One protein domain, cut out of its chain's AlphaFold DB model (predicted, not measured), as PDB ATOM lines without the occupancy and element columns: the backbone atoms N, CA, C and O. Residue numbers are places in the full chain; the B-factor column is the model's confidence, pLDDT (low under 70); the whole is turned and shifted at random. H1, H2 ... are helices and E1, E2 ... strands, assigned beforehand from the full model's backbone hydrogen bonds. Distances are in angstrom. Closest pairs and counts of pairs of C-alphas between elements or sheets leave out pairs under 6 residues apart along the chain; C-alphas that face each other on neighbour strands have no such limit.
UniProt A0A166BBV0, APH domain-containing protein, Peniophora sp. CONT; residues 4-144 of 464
ATOM      1  N   LYS A   4     142.652 184.903 164.503       94.31
ATOM      2  CA  LYS A   4     141.798 185.141 165.667       94.31
ATOM      3  C   LYS A   4     142.622 185.817 166.753       94.31
ATOM      4  O   LYS A   4     143.737 185.387 167.030       94.31
ATOM      5  N   ARG A   5     142.073 186.867 167.359       93.88
ATOM      6  CA  ARG A   5     142.657 187.535 168.525       93.88
ATOM      7  C   ARG A   5     141.920 187.082 169.780       93.88
ATOM      8  O   ARG A   5     140.710 186.867 169.704       93.88
ATOM      9  N   VAL A   6     142.661 186.875 170.865       94.31
ATOM     10  CA  VAL A   6     142.141 186.424 172.161       94.31
ATOM     11  C   VAL A   6     142.826 187.214 173.270       94.31
ATOM     12  O   VAL A   6     144.054 187.217 173.330       94.31
ATOM     13  N   THR A   7     142.066 187.846 174.157       93.19
ATOM     14  CA  THR A   7     142.616 188.600 175.296       93.19
ATOM     15  C   THR A   7     142.456 187.808 176.591       93.19
ATOM     16  O   THR A   7     141.362 187.344 176.917       93.19
ATOM     17  N   VAL A   8     143.547 187.651 177.341       92.38
ATOM     18  CA  VAL A   8     143.608 186.864 178.579       92.38
ATOM     19  C   VAL A   8     144.108 187.750 179.712       92.38
ATOM     20  O   VAL A   8     145.213 188.288 179.642       92.38
ATOM     21  N   MET A   9     143.307 187.870 180.767       92.31
ATOM     22  CA  MET A   9     143.684 188.539 182.008       92.31
ATOM     23  C   MET A   9     144.055 187.501 183.067       92.31
ATOM     24  O   MET A   9     143.279 186.585 183.338       92.31
ATOM     25  N   MET A  10     145.226 187.653 183.677       90.75
ATOM     26  CA  MET A  10     145.740 186.768 184.718       90.75
ATOM     27  C   MET A  10     145.738 187.466 186.078       90.75
ATOM     28  O   MET A  10     146.160 188.618 186.199       90.75
ATOM     29  N   TYR A  11     145.277 186.745 187.093       91.00
ATOM     30  CA  TYR A  11     145.122 187.198 188.472       91.00
ATOM     31  C   TYR A  11     145.992 186.347 189.399       91.00
ATOM     32  O   TYR A  11     146.270 185.181 189.101       91.00
ATOM     33  N   GLY A  12     146.388 186.929 190.528       86.56
ATOM     34  CA  GLY A  12     147.239 186.289 191.524       86.56
ATOM     35  C   GLY A  12     148.736 186.591 191.385       86.56
ATOM     36  O   GLY A  12     149.202 187.071 190.346       86.56
ATOM     37  N   PRO A  13     149.516 186.325 192.447       79.75
ATOM     38  CA  PRO A  13     150.940 186.657 192.513       79.75
ATOM     39  C   PRO A  13     151.789 185.857 191.514       79.75
ATOM     40  O   PRO A  13     152.799 186.356 191.026       79.75
ATOM     41  N   HIS A  14     151.351 184.652 191.145       78.00
ATOM     42  CA  HIS A  14     152.063 183.781 190.203       78.00
ATOM     43  C   HIS A  14     151.790 184.119 188.728       78.00
ATOM     44  O   HIS A  14     152.397 183.527 187.836       78.00
ATOM     45  N   ALA A  15     150.930 185.105 188.446       79.31
ATOM     46  CA  ALA A  15     150.696 185.583 187.084       79.31
ATOM     47  C   ALA A  15     151.979 186.133 186.427       79.31
ATOM     48  O   ALA A  15     152.152 185.993 185.216       79.31
ATOM     49  N   ASP A  16     152.906 186.700 187.209       73.44
ATOM     50  CA  ASP A  16     154.161 187.278 186.700       73.44
ATOM     51  C   ASP A  16     155.052 186.267 185.982       73.44
ATOM     52  O   ASP A  16     155.754 186.618 185.037       73.44
ATOM     53  N   ALA A  17     155.007 185.001 186.396       71.25
ATOM     54  CA  ALA A  17     155.800 183.953 185.769       71.25
ATOM     55  C   ALA A  17     155.260 183.553 184.379       71.25
ATOM     56  O   ALA A  17     155.971 182.935 183.587       71.25
ATOM     57  N   LEU A  18     154.012 183.921 184.068       70.06
ATOM     58  CA  LEU A  18     153.291 183.547 182.848       70.06
ATOM     59  C   LEU A  18     153.077 184.687 181.865       70.06
ATOM     60  O   LEU A  18     152.721 184.415 180.718       70.06
ATOM     61  N   VAL A  19     153.254 185.936 182.293       68.25
ATOM     62  CA  VAL A  19     153.159 187.106 181.420       68.25
ATOM     63  C   VAL A  19     154.558 187.400 180.864       68.25
ATOM     64  O   VAL A  19     155.385 188.004 181.548       68.25
ATOM     65  N   PRO A  20     154.879 186.957 179.633       65.06
ATOM     66  CA  PRO A  20     156.173 187.233 179.029       65.06
ATOM     67  C   PRO A  20     156.381 188.735 178.812       65.06
ATOM     68  O   PRO A  20     155.438 189.504 178.643       65.06
ATOM     69  N   VAL A  21     157.651 189.139 178.700       54.53
ATOM     70  CA  VAL A  21     158.063 190.528 178.409       54.53
ATOM     71  C   VAL A  21     157.384 191.081 177.138       54.53
ATOM     72  O   VAL A  21     157.151 192.285 177.017       54.53
ATOM     73  N   THR A  22     157.019 190.209 176.191       55.62
ATOM     74  CA  THR A  22     156.243 190.548 174.991       55.62
ATOM     75  C   THR A  22     154.757 190.228 175.186       55.62
ATOM     76  O   THR A  22     154.386 189.060 175.293       55.62
ATOM     77  N   HIS A  23     153.913 191.263 175.151       67.12
ATOM     78  CA  HIS A  23     152.475 191.205 175.456       67.12
ATOM     79  C   HIS A  23     151.647 190.327 174.492       67.12
ATOM     80  O   HIS A  23     150.608 189.801 174.884       67.12
ATOM     81  N   GLU A  24     152.098 190.139 173.244       86.44
ATOM     82  CA  GLU A  24     151.429 189.281 172.256       86.44
ATOM     83  C   GLU A  24     152.161 187.939 172.079       86.44
ATOM     84  O   GLU A  24     153.369 187.897 171.837       86.44
ATOM     85  N   GLN A  25     151.410 186.838 172.135       88.94
ATOM     86  CA  GLN A  25     151.871 185.469 171.905       88.94
ATOM     87  C   GLN A  25     151.122 184.844 170.730       88.94
ATOM     88  O   GLN A  25     149.920 185.034 170.569       88.94
ATOM     89  N   VAL A  26     151.813 184.076 169.888       90.75
ATOM     90  CA  VAL A  26     151.208 183.495 168.680       90.75
ATOM     91  C   VAL A  26     151.140 181.982 168.801       90.75
ATOM     92  O   VAL A  26     152.157 181.321 168.989       90.75
ATOM     93  N   HIS A  27     149.949 181.422 168.605       91.81
ATOM     94  CA  HIS A  27     149.731 179.983 168.525       91.81
ATOM     95  C   HIS A  27     149.147 179.614 167.159       91.81
ATOM     96  O   HIS A  27     148.141 180.171 166.723       91.81
ATOM     97  N   LEU A  28     149.765 178.653 166.473       92.50
ATOM     98  CA  LEU A  28     149.237 178.101 165.227       92.50
ATOM     99  C   LEU A  28     148.605 176.742 165.509       92.50
ATOM    100  O   LEU A  28     149.310 175.763 165.774       92.50
ATOM    101  N   ARG A  29     147.277 176.659 165.397       91.62
ATOM    102  CA  ARG A  29     146.586 175.387 165.595       91.62
ATOM    103  C   ARG A  29     146.833 174.476 164.400       91.62
ATOM    104  O   ARG A  29     146.405 174.751 163.283       91.62
ATOM    105  N   LYS A  30     147.506 173.349 164.639       89.06
ATOM    106  CA  LYS A  30     147.910 172.405 163.579       89.06
ATOM    107  C   LYS A  30     146.732 171.811 162.796       89.06
ATOM    108  O   LYS A  30     146.897 171.494 161.628       89.06
ATOM    109  N   LYS A  31     145.570 171.639 163.442       88.62
ATOM    110  CA  LYS A  31     144.412 170.920 162.882       88.62
ATOM    111  C   LYS A  31     143.726 171.665 161.730       88.62
ATOM    112  O   LYS A  31     143.260 171.022 160.801       88.62
ATOM    113  N   ASP A  32     143.657 172.993 161.789       89.75
ATOM    114  CA  ASP A  32     142.968 173.833 160.794       89.75
ATOM    115  C   ASP A  32     143.828 174.999 160.278       89.75
ATOM    116  O   ASP A  32     143.354 175.830 159.505       89.75
ATOM    117  N   HIS A  33     145.091 175.070 160.707       90.44
ATOM    118  CA  HIS A  33     146.035 176.142 160.394       90.44
ATOM    119  C   HIS A  33     145.529 177.552 160.761       90.44
ATOM    120  O   HIS A  33     146.001 178.546 160.198       90.44
ATOM    121  N   THR A  34     144.588 177.662 161.709       92.81
ATOM    122  CA  THR A  34     144.148 178.959 162.237       92.81
ATOM    123  C   THR A  34     145.258 179.564 163.095       92.81
ATOM    124  O   THR A  34     145.827 178.901 163.969       92.81
ATOM    125  N   ARG A  35     145.571 180.839 162.837       95.12
ATOM    126  CA  ARG A  35     146.536 181.622 163.614       95.12
ATOM    127  C   ARG A  35     145.808 182.336 164.748       95.12
ATOM    128  O   ARG A  35     144.924 183.148 164.492       95.12
ATOM    129  N   PHE A  36     146.215 182.069 165.979       95.38
ATOM    130  CA  PHE A  36     145.736 182.757 167.169       95.38
ATOM    131  C   PHE A  36     146.801 183.734 167.660       95.38
ATOM    132  O   PHE A  36     147.972 183.369 167.763       95.38
ATOM    133  N   VAL A  37     146.393 184.967 167.946       94.50
ATOM    134  CA  VAL A  37     147.217 185.992 168.590       94.50
ATOM    135  C   VAL A  37     146.609 186.255 169.962       94.50
ATOM    136  O   VAL A  37     145.498 186.772 170.064       94.50
ATOM    137  N   PHE A  38     147.322 185.836 170.997       93.06
ATOM    138  CA  PHE A  38     146.939 185.979 172.388       93.06
ATOM    139  C   PHE A  38     147.575 187.222 172.978       93.06
ATOM    140  O   PHE A  38     148.790 187.380 172.917       93.06
ATOM    141  N   GLU A  39     146.761 188.073 173.577       92.00
ATOM    142  CA  GLU A  39     147.227 189.194 174.371       92.00
ATOM    143  C   GLU A  39     147.139 188.813 175.848       92.00
ATOM    144  O   GLU A  39     146.040 188.677 176.389       92.00
ATOM    145  N   LEU A  40     148.293 188.581 176.474       90.00
ATOM    146  CA  LEU A  40     148.380 188.153 177.869       90.00
ATOM    147  C   LEU A  40     148.667 189.369 178.745       90.00
ATOM    148  O   LEU A  40     149.645 190.081 178.515       90.00
ATOM    149  N   ARG A  41     147.821 189.603 179.748       88.69
ATOM    150  CA  ARG A  41     147.940 190.748 180.652       88.69
ATOM    151  C   ARG A  41     147.804 190.311 182.103       88.69
ATOM    152  O   ARG A  41     147.071 189.374 182.412       88.69
ATOM    153  N   ARG A  42     148.487 191.029 182.991       88.62
ATOM    154  CA  ARG A  42     148.310 190.912 184.439       88.62
ATOM    155  C   ARG A  42     147.241 191.898 184.905       88.62
ATOM    156  O   ARG A  42     147.210 193.029 184.428       88.62
ATOM    157  N   TYR A  43     146.422 191.483 185.866       87.62
ATOM    158  CA  TYR A  43     145.523 192.389 186.569       87.62
ATOM    159  C   TYR A  43     146.306 193.372 187.455       87.62
ATOM    160  O   TYR A  43     147.078 192.959 188.321       87.62
ATOM    161  N   ASP A  44     146.098 194.670 187.244       83.12
ATOM    162  CA  ASP A  44     146.831 195.771 187.883       83.12
ATOM    163  C   ASP A  44     145.982 196.607 188.862       83.12
ATOM    164  O   ASP A  44     146.485 197.564 189.452       83.12
ATOM    165  N   GLY A  45     144.722 196.223 189.098       77.38
ATOM    166  CA  GLY A  45     143.868 196.804 190.140       77.38
ATOM    167  C   GLY A  45     142.652 197.596 189.654       77.38
ATOM    168  O   GLY A  45     141.769 197.846 190.472       77.38
ATOM    169  N   ASP A  46     142.555 197.950 188.367       66.00
ATOM    170  CA  ASP A  46     141.356 198.584 187.793       66.00
ATOM    171  C   ASP A  46     141.246 198.304 186.286       66.00
ATOM    172  O   ASP A  46     141.784 199.025 185.448       66.00
ATOM    173  N   SER A  47     140.519 197.244 185.927       65.75
ATOM    174  CA  SER A  47     140.195 196.958 184.530       65.75
ATOM    175  C   SER A  47     138.705 196.684 184.373       65.75
ATOM    176  O   SER A  47     138.180 195.670 184.826       65.75
ATOM    177  N   LYS A  48     138.013 197.612 183.704       69.56
ATOM    178  CA  LYS A  48     136.620 197.441 183.248       69.56
ATOM    179  C   LYS A  48     136.532 196.826 181.851       69.56
ATOM    180  O   LYS A  48     135.437 196.725 181.292       69.56
ATOM    181  N   GLU A  49     137.673 196.481 181.264       80.69
ATOM    182  CA  GLU A  49     137.735 195.967 179.905       80.69
ATOM    183  C   GLU A  49     137.124 194.570 179.815       80.69
ATOM    184  O   GLU A  49     137.258 193.747 180.719       80.69
ATOM    185  N   ILE A  50     136.441 194.315 178.699       86.75
ATOM    186  CA  ILE A  50     135.915 192.987 178.395       86.75
ATOM    187  C   ILE A  50     137.061 192.147 177.840       86.75
ATOM    188  O   ILE A  50     137.641 192.507 176.816       86.75
ATOM    189  N   VAL A  51     137.359 191.026 178.493       92.00
ATOM    190  CA  VAL A  51     138.392 190.070 178.059       92.00
ATOM    191  C   VAL A  51     137.771 188.724 177.685       92.00
ATOM    192  O   VAL A  51     136.687 188.375 178.154       92.00
ATOM    193  N   ASP A  52     138.441 187.938 176.842       93.88
ATOM    194  CA  ASP A  52     137.948 186.599 176.494       93.88
ATOM    195  C   ASP A  52     138.086 185.633 177.678       93.88
ATOM    196  O   ASP A  52     137.163 184.863 177.946       93.88
ATOM    197  N   PHE A  53     139.203 185.709 178.407       94.12
ATOM    198  CA  PHE A  53     139.488 184.846 179.553       94.12
ATOM    199  C   PHE A  53     139.954 185.628 180.782       94.12
ATOM    200  O   PHE A  53     140.827 186.489 180.669       94.12
ATOM    201  N   ALA A  54     139.447 185.257 181.956       93.88
ATOM    202  CA  ALA A  54     140.034 185.580 183.253       93.88
ATOM    203  C   ALA A  54     140.579 184.304 183.911       93.88
ATOM    204  O   ALA A  54     139.849 183.325 184.066       93.88
ATOM    205  N   LEU A  55     141.859 184.302 184.283       92.81
ATOM    206  CA  LEU A  55     142.538 183.141 184.860       92.81
ATOM    207  C   LEU A  55     143.087 183.478 186.246       92.81
ATOM    208  O   LEU A  55     143.947 184.349 186.367       92.81
ATOM    209  N   ALA A  56     142.635 182.765 187.277       92.38
ATOM    210  CA  ALA A  56     143.312 182.757 188.573       92.38
ATOM    211  C   ALA A  56     144.498 181.794 188.493       92.38
ATOM    212  O   ALA A  56     144.285 180.595 188.307       92.38
ATOM    213  N   VAL A  57     145.726 182.301 188.612       89.50
ATOM    214  CA  VAL A  57     146.938 181.471 188.603       89.50
ATOM    215  C   VAL A  57     147.314 181.122 190.037       89.50
ATOM    216  O   VAL A  57     147.639 182.004 190.831       89.50
ATOM    217  N   ILE A  58     147.280 179.831 190.354       87.81
ATOM    218  CA  ILE A  58     147.565 179.296 191.685       87.81
ATOM    219  C   ILE A  58     148.771 178.368 191.597       87.81
ATOM    220  O   ILE A  58     148.762 177.418 190.820       87.81
ATOM    221  N   ASP A  59     149.780 178.607 192.425       83.44
ATOM    222  CA  ASP A  59     150.894 177.676 192.592       83.44
ATOM    223  C   ASP A  59     150.438 176.450 193.397       83.44
ATOM    224  O   ASP A  59     149.897 176.567 194.503       83.44
ATOM    225  N   ALA A  60     150.600 175.268 192.804       80.62
ATOM    226  CA  ALA A  60     150.251 173.994 193.418       80.62
ATOM    227  C   ALA A  60     151.359 173.420 194.312       80.62
ATOM    228  O   ALA A  60     151.064 172.530 195.106       80.62
ATOM    229  N   SER A  61     152.597 173.914 194.198       72.50
ATOM    230  CA  SER A  61     153.770 173.407 194.926       72.50
ATOM    231  C   SER A  61     153.873 173.916 196.369       72.50
ATOM    232  O   SER A  61     154.592 173.335 197.181       72.50
ATOM    233  N   HIS A  62     153.129 174.973 196.710       69.19
ATOM    234  CA  HIS A  62     153.091 175.552 198.050       69.19
ATOM    235  C   HIS A  62     151.694 175.428 198.675       69.19
ATOM    236  O   HIS A  62     150.671 175.751 198.056       69.19
ATOM    237  N   GLU A  63     151.650 175.034 199.950       67.19
ATOM    238  CA  GLU A  63     150.445 175.106 200.779       67.19
ATOM    239  C   GLU A  63     150.132 176.561 201.149       67.19
ATOM    240  O   GLU A  63     150.345 177.017 202.269       67.19
ATOM    241  N   VAL A  64     149.636 177.324 200.178       73.06
ATOM    242  CA  VAL A  64     149.054 178.644 200.434       73.06
ATOM    243  C   VAL A  64     147.668 178.453 201.046       73.06
ATOM    244  O   VAL A  64     146.854 177.682 200.522       73.06
ATOM    245  N   GLU A  65     147.361 179.158 202.134       78.56
ATOM    246  CA  GLU A  65     146.019 179.105 202.708       78.56
ATOM    247  C   GLU A  65     144.969 179.605 201.700       78.56
ATOM    248  O   GLU A  65     145.138 180.623 201.030       78.56
ATOM    249  N   ASP A  66     143.821 178.924 201.624       80.56
ATOM    250  CA  ASP A  66     142.703 179.330 200.756       80.56
ATOM    251  C   ASP A  66     142.206 180.766 201.046       80.56
ATOM    252  O   ASP A  66     141.546 181.376 200.200       80.56
ATOM    253  N   SER A  67     142.481 181.291 202.246       80.81
ATOM    254  CA  SER A  67     142.168 182.658 202.676       80.81
ATOM    255  C   SER A  67     142.915 183.705 201.842       80.81
ATOM    256  O   SER A  67     142.317 184.712 201.459       80.81
ATOM    257  N   GLU A  68     144.172 183.435 201.490       84.25
ATOM    258  CA  GLU A  68     145.028 184.330 200.705       84.25
ATOM    259  C   GLU A  68     144.595 184.385 199.235       84.25
ATOM    260  O   GLU A  68     144.663 185.434 198.599       84.25
ATOM    261  N   LEU A  69     144.049 183.283 198.714       87.88
ATOM    262  CA  LEU A  69     143.549 183.184 197.338       87.88
ATOM    263  C   LEU A  69     142.153 183.795 197.149       87.88
ATOM    264  O   LEU A  69     141.707 184.006 196.018       87.88
ATOM    265  N   SER A  70     141.428 184.053 198.242       88.00
ATOM    266  CA  SER A  70     140.017 184.441 198.188       88.00
ATOM    267  C   SER A  70     139.785 185.748 197.435       88.00
ATOM    268  O   SER A  70     138.763 185.870 196.762       88.00
ATOM    269  N   ALA A  71     140.690 186.721 197.558       89.44
ATOM    270  CA  ALA A  71     140.547 188.011 196.890       89.44
ATOM    271  C   ALA A  71     140.672 187.862 195.365       89.44
ATOM    272  O   ALA A  71     139.790 188.307 194.631       89.44
ATOM    273  N   ASP A  72     141.708 187.166 194.890       90.75
ATOM    274  CA  ASP A  72     141.944 186.951 193.458       90.75
ATOM    275  C   ASP A  72     140.846 186.101 192.811       90.75
ATOM    276  O   ASP A  72     140.369 186.418 191.722       90.75
ATOM    277  N   LEU A  73     140.386 185.048 193.494       92.81
ATOM    278  CA  LEU A  73     139.312 184.190 192.989       92.81
ATOM    279  C   LEU A  73     137.972 184.934 192.896       92.81
ATOM    280  O   LEU A  73     137.241 184.750 191.923       92.81
ATOM    281  N   GLN A  74     137.667 185.814 193.856       92.12
ATOM    282  CA  GLN A  74     136.492 186.690 193.781       92.12
ATOM    283  C   GLN A  74     136.610 187.706 192.642       92.12
ATOM    284  O   GLN A  74     135.630 187.932 191.933       92.12
ATOM    285  N   LEU A  75     137.797 188.282 192.424       91.69
ATOM    286  CA  LEU A  75     138.043 189.187 191.298       91.69
ATOM    287  C   LEU A  75     137.840 188.480 189.955       91.69
ATOM    288  O   LEU A  75     137.177 189.024 189.077       91.69
ATOM    289  N   VAL A  76     138.339 187.251 189.805       92.81
ATOM    290  CA  VAL A  76     138.122 186.440 188.596       92.81
ATOM    291  C   VAL A  76     136.642 186.132 188.397       92.81
ATOM    292  O   VAL A  76     136.129 186.313 187.292       92.81
ATOM    293  N   GLN A  77     135.937 185.735 189.457       90.56
ATOM    294  CA  GLN A  77     134.502 185.444 189.412       90.56
ATOM    295  C   GLN A  77     133.660 186.670 189.014       90.56
ATOM    296  O   GLN A  77     132.672 186.532 188.297       90.56
ATOM    297  N   GLN A  78     134.045 187.861 189.473       90.19
ATOM    298  CA  GLN A  78     133.349 189.125 189.203       90.19
ATOM    299  C   GLN A  78     133.887 189.857 187.964       90.19
ATOM    300  O   GLN A  78     133.406 190.942 187.627       90.19
ATOM    301  N   SER A  79     134.894 189.292 187.296       90.00
ATOM    302  CA  SER A  79     135.528 189.911 186.139       90.00
ATOM    303  C   SER A  79     134.554 190.043 184.971       90.00
ATOM    304  O   SER A  79     133.672 189.212 184.758       90.00
ATOM    305  N   ASN A  80     134.757 191.071 184.150       89.38
ATOM    306  CA  ASN A  80     134.010 191.262 182.910       89.38
ATOM    307  C   ASN A  80     134.578 190.370 181.788       89.38
ATOM    308  O   ASN A  80     134.988 190.851 180.734       89.38
ATOM    309  N   SER A  81     134.691 189.066 182.045       90.56
ATOM    310  CA  SER A  81     135.256 188.096 181.108       90.56
ATOM    311  C   SER A  81     134.179 187.232 180.468       90.56
ATOM    312  O   SER A  81     133.128 186.965 181.052       90.56
ATOM    313  N   ARG A  82     134.435 186.768 179.240       90.88
ATOM    314  CA  ARG A  82     133.551 185.793 178.590       90.88
ATOM    315  C   ARG A  82     133.641 184.421 179.262       90.88
ATOM    316  O   ARG A  82     132.654 183.687 179.274       90.88
ATOM    317  N   MET A  83     134.822 184.060 179.757       92.50
ATOM    318  CA  MET A  83     135.095 182.791 180.425       92.50
ATOM    319  C   MET A  83     136.079 183.002 181.577       92.50
ATOM    320  O   MET A  83     137.067 183.718 181.425       92.50
ATOM    321  N   ALA A  84     135.844 182.335 182.704       93.75
ATOM    322  CA  ALA A  84     136.663 182.459 183.903       93.75
ATOM    323  C   ALA A  84     137.075 181.075 184.420       93.75
ATOM    324  O   ALA A  84     136.231 180.184 184.531       93.75
ATOM    325  N   TYR A  85     138.362 180.894 184.726       94.44
ATOM    326  CA  TYR A  85     138.908 179.608 185.162       94.44
ATOM    327  C   TYR A  85     139.958 179.748 186.264       94.44
ATOM    328  O   TYR A  85     140.624 180.774 186.406       94.44
ATOM    329  N   ILE A  86     140.151 178.652 186.990       93.19
ATOM    330  CA  ILE A  86     141.298 178.438 187.869       93.19
ATOM    331  C   ILE A  86     142.368 177.671 187.090       93.19
ATOM    332  O   ILE A  86     142.074 176.661 186.449       93.19
ATOM    333  N   MET A  87     143.615 178.121 187.152       89.62
ATOM    334  CA  MET A  87     144.763 177.430 186.581       89.62
ATOM    335  C   MET A  87     145.778 177.140 187.674       89.62
ATOM    336  O   MET A  87     146.144 178.036 188.430       89.62
ATOM    337  N   PHE A  88     146.254 175.901 187.724       86.81
ATOM    338  CA  PHE A  88     147.319 175.513 188.635       86.81
ATOM    339  C   PHE A  88     148.658 175.492 187.888       86.81
ATOM    340  O   PHE A  88     148.735 174.960 186.776       86.81
ATOM    341  N   SER A  89     149.695 176.096 188.465       83.00
ATOM    342  CA  SER A  89     151.083 175.937 188.017       83.00
ATOM    343  C   SER A  89     151.813 174.939 188.906       83.00
ATOM    344  O   SER A  89     151.391 174.704 190.037       83.00
ATOM    345  N   ASP A  90     152.886 174.347 188.380       77.56
ATOM    346  CA  ASP A  90     153.830 173.530 189.161       77.56
ATOM    347  C   ASP A  90     153.154 172.367 189.921       77.56
ATOM    348  O   ASP A  90     153.465 172.071 191.073       77.56
ATOM    349  N   ALA A  91     152.182 171.717 189.269       76.62
ATOM    350  CA  ALA A  91     151.440 170.597 189.837       76.62
ATOM    351  C   ALA A  91     152.342 169.372 190.098       76.62
ATOM    352  O   ALA A  91     153.232 169.089 189.288       76.62
ATOM    353  N   PRO A  92     152.096 168.616 191.186       73.75
ATOM    354  CA  PRO A  92     152.879 167.429 191.526       73.75
ATOM    355  C   PRO A  92     152.810 166.344 190.439       73.75
ATOM    356  O   PRO A  92     151.807 166.192 189.731       73.75
ATOM    357  N   ALA A  93     153.896 165.578 190.310       63.22
ATOM    358  CA  ALA A  93     154.104 164.609 189.241       63.22
ATOM    359  C   ALA A  93     153.345 163.290 189.487       63.22
ATOM    360  O   ALA A  93     153.934 162.268 189.810       63.22
ATOM    361  N   SER A  94     152.039 163.284 189.212       67.44
ATOM    362  CA  SER A  94     151.171 162.087 189.212       67.44
ATOM    363  C   SER A  94     151.046 161.347 190.559       67.44
ATOM    364  O   SER A  94     151.641 161.723 191.556       67.44
ATOM    365  N   ILE A  95     150.229 160.287 190.584       61.69
ATOM    366  CA  ILE A  95     150.013 159.422 191.761       61.69
ATOM    367  C   ILE A  95     151.276 158.630 192.158       61.69
ATOM    368  O   ILE A  95     151.374 158.197 193.303       61.69
ATOM    369  N   GLU A  96     152.206 158.401 191.222       61.41
ATOM    370  CA  GLU A  96     153.341 157.477 191.396       61.41
ATOM    371  C   GLU A  96     154.547 158.103 192.130       61.41
ATOM    372  O   GLU A  96     155.370 157.355 192.655       61.41
ATOM    373  N   ASP A  97     154.615 159.437 192.240       49.91
ATOM    374  CA  ASP A  97     155.611 160.186 193.020       49.91
ATOM    375  C   ASP A  97     154.876 161.137 193.993       49.91
ATOM    376  O   ASP A  97     154.279 162.127 193.576       49.91
ATOM    377  N   ASP A  98     154.945 160.848 195.299       57.41
ATOM    378  CA  ASP A  98     154.414 161.671 196.407       57.41
ATOM    379  C   ASP A  98     152.868 161.728 196.526       57.41
ATOM    380  O   ASP A  98     152.211 162.754 196.309       57.41
ATOM    381  N   SER A  99     152.275 160.584 196.902       68.00
ATOM    382  CA  SER A  99     150.821 160.352 196.920       68.00
ATOM    383  C   SER A  99     150.027 161.390 197.722       68.00
ATOM    384  O   SER A  99     148.988 161.837 197.244       68.00
ATOM    385  N   GLU A 100     150.492 161.829 198.896       76.38
ATOM    386  CA  GLU A 100     149.741 162.782 199.731       76.38
ATOM    387  C   GLU A 100     149.631 164.171 199.085       76.38
ATOM    388  O   GLU A 100     148.534 164.730 198.999       76.38
ATOM    389  N   SER A 101     150.737 164.701 198.554       77.50
ATOM    390  CA  SER A 101     150.782 166.003 197.876       77.50
ATOM    391  C   SER A 101     149.867 166.027 196.645       77.50
ATOM    392  O   SER A 101     149.123 166.988 196.421       77.50
ATOM    393  N   TYR A 102     149.867 164.947 195.855       81.12
ATOM    394  CA  TYR A 102     149.016 164.825 194.671       81.12
ATOM    395  C   TYR A 102     147.525 164.651 195.017       81.12
ATOM    396  O   TYR A 102     146.660 165.244 194.363       81.12
ATOM    397  N   LEU A 103     147.199 163.886 196.064       82.56
ATOM    398  CA  LEU A 103     145.821 163.734 196.546       82.56
ATOM    399  C   LEU A 103     145.268 165.056 197.084       82.56
ATOM    400  O   LEU A 103     144.197 165.499 196.653       82.56
ATOM    401  N   TRP A 104     146.030 165.729 197.949       84.56
ATOM    402  CA  TRP A 104     145.688 167.054 198.463       84.56
ATOM    403  C   TRP A 104     145.435 168.038 197.327       84.56
ATOM    404  O   TRP A 104     144.430 168.755 197.323       84.56
ATOM    405  N   TYR A 105     146.309 168.022 196.323       87.00
ATOM    406  CA  TYR A 105     146.187 168.845 195.136       87.00
ATOM    407  C   TYR A 105     144.857 168.609 194.406       87.00
ATOM    408  O   TYR A 105     144.104 169.561 194.182       87.00
ATOM    409  N   LEU A 106     144.505 167.359 194.092       88.31
ATOM    410  CA  LEU A 106     143.250 167.024 193.410       88.31
ATOM    411  C   LEU A 106     142.009 167.446 194.211       88.31
ATOM    412  O   LEU A 106     141.078 168.041 193.654       88.31
ATOM    413  N   VAL A 107     142.005 167.195 195.523       89.81
ATOM    414  CA  VAL A 107     140.907 167.608 196.410       89.81
ATOM    415  C   VAL A 107     140.807 169.134 196.467       89.81
ATOM    416  O   VAL A 107     139.705 169.680 196.354       89.81
ATOM    417  N   ARG A 108     141.937 169.848 196.572       89.94
ATOM    418  CA  ARG A 108     141.989 171.319 196.577       89.94
ATOM    419  C   ARG A 108     141.468 171.908 195.270       89.94
ATOM    420  O   ARG A 108     140.673 172.848 195.325       89.94
ATOM    421  N   ARG A 109     141.827 171.339 194.109       91.12
ATOM    422  CA  ARG A 109     141.269 171.746 192.803       91.12
ATOM    423  C   ARG A 109     139.746 171.678 192.811       91.12
ATOM    424  O   ARG A 109     139.086 172.650 192.443       91.12
ATOM    425  N   ALA A 110     139.184 170.547 193.235       92.50
ATOM    426  CA  ALA A 110     137.738 170.353 193.255       92.50
ATOM    427  C   ALA A 110     137.049 171.278 194.277       92.50
ATOM    428  O   ALA A 110     136.025 171.887 193.962       92.50
ATOM    429  N   ARG A 111     137.647 171.454 195.465       93.06
ATOM    430  CA  ARG A 111     137.160 172.351 196.525       93.06
ATOM    431  C   ARG A 111     137.088 173.802 196.065       93.06
ATOM    432  O   ARG A 111     136.046 174.436 196.218       93.06
ATOM    433  N   LEU A 112     138.184 174.334 195.521       93.31
ATOM    434  CA  LEU A 112     138.242 175.719 195.049       93.31
ATOM    435  C   LEU A 112     137.263 175.939 193.896       93.31
ATOM    436  O   LEU A 112     136.539 176.935 193.894       93.31
ATOM    437  N   SER A 113     137.163 174.970 192.982       94.00
ATOM    438  CA  SER A 113     136.191 175.019 191.895       94.00
ATOM    439  C   SER A 113     134.756 175.147 192.417       94.00
ATOM    440  O   SER A 113     134.039 176.077 192.044       94.00
ATOM    441  N   ALA A 114     134.356 174.270 193.343       92.62
ATOM    442  CA  ALA A 114     133.029 174.296 193.954       92.62
ATOM    443  C   ALA A 114     132.763 175.579 194.755       92.62
ATOM    444  O   ALA A 114     131.694 176.168 194.624       92.62
ATOM    445  N   ARG A 115     133.735 176.038 195.552       92.06
ATOM    446  CA  ARG A 115     133.581 177.198 196.441       92.06
ATOM    447  C   ARG A 115     133.421 178.518 195.689       92.06
ATOM    448  O   ARG A 115     132.632 179.355 196.116       92.06
ATOM    449  N   TYR A 116     134.172 178.710 194.607       91.75
ATOM    450  CA  TYR A 116     134.197 179.974 193.864       91.75
ATOM    451  C   TYR A 116     133.391 179.930 192.562       91.75
ATOM    452  O   TYR A 116     133.344 180.920 191.841       91.75
ATOM    453  N   ASN A 117     132.716 178.812 192.276       91.69
ATOM    454  CA  ASN A 117     131.913 178.623 191.069       91.69
ATOM    455  C   ASN A 117     132.720 178.817 189.767       91.69
ATOM    456  O   ASN A 117     132.229 179.395 188.800       91.69
ATOM    457  N   LEU A 118     133.969 178.347 189.760       93.50
ATOM    458  CA  LEU A 118     134.908 178.468 188.643       93.50
ATOM    459  C   LEU A 118     135.408 177.082 188.252       93.50
ATOM    460  O   LEU A 118     135.773 176.291 189.117       93.50
ATOM    461  N   ASP A 119     135.451 176.760 186.965       92.12
ATOM    462  CA  ASP A 119     136.053 175.496 186.537       92.12
ATOM    463  C   ASP A 119     137.584 175.596 186.540       92.12
ATOM    464  O   ASP A 119     138.165 176.656 186.298       92.12
ATOM    465  N   CYS A 120     138.256 174.478 186.803       90.75
ATOM    466  CA  CYS A 120     139.703 174.386 186.639       90.75
ATOM    467  C   CYS A 120     140.036 174.113 185.167       90.75
ATOM    468  O   CYS A 120     139.401 173.264 184.537       90.75
ATOM    469  N   LEU A 121     141.056 174.778 184.620       86.31
ATOM    470  CA  LEU A 121     141.579 174.429 183.302       86.31
ATOM    471  C   LEU A 121     142.096 172.981 183.307       86.31
ATOM    472  O   LEU A 121     142.680 172.548 184.299       86.31
ATOM    473  N   PRO A 122     141.938 172.236 182.198       70.50
ATOM    474  CA  PRO A 122     142.388 170.846 182.079       70.50
ATOM    475  C   PRO A 122     143.909 170.721 181.876       70.50
ATOM    476  O   PRO A 122     144.387 169.698 181.391       70.50
ATOM    477  N   VAL A 123     144.663 171.779 182.172       70.69
ATOM    478  CA  VAL A 123     146.108 171.870 181.983       70.69
ATOM    479  C   VAL A 123     146.719 172.475 183.219       70.69
ATOM    480  O   VAL A 123     146.284 173.539 183.660       70.69
ATOM    481  N   ASP A 124     147.781 171.830 183.677       68.62
ATOM    482  CA  ASP A 124     148.680 172.394 184.663       68.62
ATOM    483  C   ASP A 124     149.880 172.972 183.917       68.62
ATOM    484  O   ASP A 124     150.442 172.340 183.015       68.62
ATOM    485  N   ALA A 125     150.202 174.231 184.197       61.75
ATOM    486  CA  ALA A 125     151.305 174.900 183.528       61.75
ATOM    487  C   ALA A 125     152.610 174.538 184.244       61.75
ATOM    488  O   ALA A 125     152.899 175.087 185.302       61.75
ATOM    489  N   ASP A 126     153.410 173.647 183.653       66.12
ATOM    490  CA  ASP A 126     154.836 173.577 183.980       66.12
ATOM    491  C   ASP A 126     155.542 174.729 183.255       66.12
ATOM    492  O   ASP A 126     155.715 174.741 182.026       66.12
ATOM    493  N   LEU A 127     155.890 175.749 184.033       57.97
ATOM    494  CA  LEU A 127     156.466 176.997 183.546       57.97
ATOM    495  C   LEU A 127     157.878 176.802 182.983       57.97
ATOM    496  O   LEU A 127     158.335 177.619 182.182       57.97
ATOM    497  N   ASN A 128     158.540 175.693 183.319       57.03
ATOM    498  CA  ASN A 128     159.933 175.439 182.965       57.03
ATOM    499  C   ASN A 128     160.106 174.620 181.672       57.03
ATOM    500  O   ASN A 128     161.195 174.622 181.095       57.03
ATOM    501  N   SER A 129     159.058 173.947 181.176       59.16
ATOM    502  CA  SER A 129     159.167 172.949 180.092       59.16
ATOM    503  C   SER A 129     158.218 173.164 178.896       59.16
ATOM    504  O   SER A 129     157.955 172.251 178.114       59.16
ATOM    505  N   GLY A 130     157.737 174.396 178.684       65.00
ATOM    506  CA  GLY A 130     156.891 174.746 177.530       65.00
ATOM    507  C   GLY A 130     155.386 174.785 177.814       65.00
ATOM    508  O   GLY A 130     154.592 174.847 176.865       65.00
ATOM    509  N   GLY A 131     154.984 174.830 179.091       73.19
ATOM    510  CA  GLY A 131     153.588 174.910 179.533       73.19
ATOM    511  C   GLY A 131     152.788 176.054 178.904       73.19
ATOM    512  O   GLY A 131     151.617 175.864 178.576       73.19
ATOM    513  N   LEU A 132     153.421 177.197 178.597       79.62
ATOM    514  CA  LEU A 132     152.759 178.308 177.903       79.62
ATOM    515  C   LEU A 132     152.210 177.889 176.528       79.62
ATOM    516  O   LEU A 132     151.076 178.209 176.192       79.62
ATOM    517  N   THR A 133     152.963 177.119 175.736       83.44
ATOM    518  CA  THR A 133     152.496 176.683 174.404       83.44
ATOM    519  C   THR A 133     151.273 175.774 174.512       83.44
ATOM    520  O   THR A 133     150.359 175.859 173.686       83.44
ATOM    521  N   HIS A 134     151.251 174.915 175.532       82.00
ATOM    522  CA  HIS A 134     150.137 174.017 175.804       82.00
ATOM    523  C   HIS A 134     148.896 174.784 176.281       82.00
ATOM    524  O   HIS A 134     147.811 174.579 175.734       82.00
ATOM    525  N   LEU A 135     149.074 175.741 177.203       85.69
ATOM    526  CA  LEU A 135     148.023 176.652 177.662       85.69
ATOM    527  C   LEU A 135     147.363 177.383 176.487       85.69
ATOM    528  O   LEU A 135     146.143 177.339 176.344       85.69
ATOM    529  N   LEU A 136     148.155 177.999 175.600       89.50
ATOM    530  CA  LEU A 136     147.621 178.705 174.430       89.50
ATOM    531  C   LEU A 136     146.827 177.776 173.499       89.50
ATOM    532  O   LEU A 136     145.811 178.185 172.939       89.50
ATOM    533  N   GLY A 137     147.263 176.521 173.347       88.81
ATOM    534  CA  GLY A 137     146.528 175.516 172.577       88.81
ATOM    535  C   GLY A 137     145.159 175.198 173.180       88.81
ATOM    536  O   GLY A 137     144.163 175.162 172.457       88.81
ATOM    537  N   VAL A 138     145.088 175.031 174.502       87.69
ATOM    538  CA  VAL A 138     143.826 174.763 175.206       87.69
ATOM    539  C   VAL A 138     142.896 175.968 175.188       87.69
ATOM    540  O   VAL A 138     141.724 175.812 174.856       87.69
ATOM    541  N   LEU A 139     143.400 177.176 175.442       91.44
ATOM    542  CA  LEU A 139     142.589 178.393 175.340       91.44
ATOM    543  C   LEU A 139     142.060 178.606 173.912       91.44
ATOM    544  O   LEU A 139     140.911 179.015 173.741       91.44
ATOM    545  N   ALA A 140     142.848 178.279 172.881       91.50
ATOM    546  CA  ALA A 140     142.394 178.336 171.490       91.50
ATOM    547  C   ALA A 140     141.247 177.350 171.220       91.50
ATOM    548  O   ALA A 140     140.259 177.713 170.575       91.50
ATOM    549  N   ASP A 141     141.357 176.121 171.726       89.94
ATOM    550  CA  ASP A 141     140.324 175.095 171.569       89.94
ATOM    551  C   ASP A 141     139.062 175.399 172.398       89.94
ATOM    552  O   ASP A 141     137.963 175.081 171.947       89.94
ATOM    553  N   ILE A 142     139.185 176.070 173.547       89.88
ATOM    554  CA  ILE A 142     138.039 176.531 174.346       89.88
ATOM    555  C   ILE A 142     137.335 177.720 173.671       89.88
ATOM    556  O   ILE A 142     136.113 177.710 173.515       89.88
ATOM    557  N   ALA A 143     138.081 178.740 173.234       90.12
ATOM    558  CA  ALA A 143     137.495 179.933 172.617       90.12
ATOM    559  C   ALA A 143     136.893 179.650 171.235       90.12
ATOM    560  O   ALA A 143     135.884 180.251 170.853       90.12
ATOM    561  N   TYR A 144     137.521 178.743 170.481       90.12
ATOM    562  CA  TYR A 144     137.161 178.417 169.105       90.12
ATOM    563  C   TYR A 144     137.188 176.901 168.882       90.12
ATOM    564  O   TYR A 144     138.043 176.404 168.136       90.12
TER     565      TYR A 144
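AT A GLANCE: This is residues 4 to 144 of the 464 residues of the protein "APH domain-containing protein" of Peniophora sp. CONT (UniProt A0A166BBV0). A strongly twisted sheet of five strands curls round one helix, H4, while H2 packs along E4 on the other face and the longer H3 meets the edge strand E5. The small helix H1 sits beside the strands near E4, on the face opposite H4. The printed part has 141 residues, with four named helices and five named strands in the order E1 H1 E2 E3 E4 H2 E5 H3 H4. The sheet is mixed, in the order E2 E3 E1 E4 E5, and the class is mixed, helices and strands. The whole is compact, with a radius of gyration of the C-alphas of 14.9 A and spans of 41 by 35 by 26 A.

HOW THE PARTS SIT: E1, residues 4 to 11, is an inner strand. H1, residues 13 to 17, is on the sheet but over none of its strands; its Ala 15 and Val 57 of E4, residues 51 to 59, have the closest C-alphas, 5.8 A apart. E2, residues 24 to 28, and E3, residues 35 to 42, form an antiparallel hairpin, with N 25 and O 38 at 2.8 A. E3 and E1 are parallel, with N 6 and O 37 at 2.9 A. E1 and E4 are parallel, with N 9 and O 53 at 2.8 A. H2, residues 66 to 77, lies over E4 at a height over the sheet of 8.8 A and runs along the strands, at 2 degrees to E4 on the local plane. E5, residues 81 to 89, is parallel to E4, with N 56 and O 85 at 3.0 A. E4, H2 and E5 make a strand-helix-strand unit, two parallel neighbour strands with a helix between, and its crossover is right-handed. H3, residues 99 to 116, only just touches H2, with 3 pairs of C-alphas within 8 A, at a steep tilt of 46 degrees, the same way; the closest C-alphas are those of Leu 73 and Tyr 116, 6.7 A apart. H4, residues 131 to 143, comes closest to E2 at the C-alphas of His 27 and Leu 136, 6.4 A. The domain has three layers, helices on both faces of a sheet: H2 and H3 on one face, H4 on the other. Every O i to N i+4 pair is within hydrogen-bond range in H3 and H4, against 6 of 8 in H2 and 0 of 1 in H1, where 1 of 2 O i to N i+3 pairs is.

IN THESE COORDINATES: E1 begins at C-alpha 4, (141.798, 185.141, 165.667), and is 23.1 A long; E3 measures 22.9 A, E4 22.8 A and E5 21.1 A. H3 is 25.9 A long from C-alpha 99, (150.821, 160.352, 196.920). H4 is 18.2 A long and ends at C-alpha 143, (137.495, 179.933, 172.617).

THE WHOLE: The C-alphas of Lys 48 and Glu 96, the two farthest apart, are 44.1 A apart. The printed part has no cut, and the link from H3 to H4, 14 residues, is long. Mean pLDDT of the printed part is 83.3; it is under 70 at residues 19 to 23, 46 to 48, 62 to 63, 93 to 99 and 124 to 130.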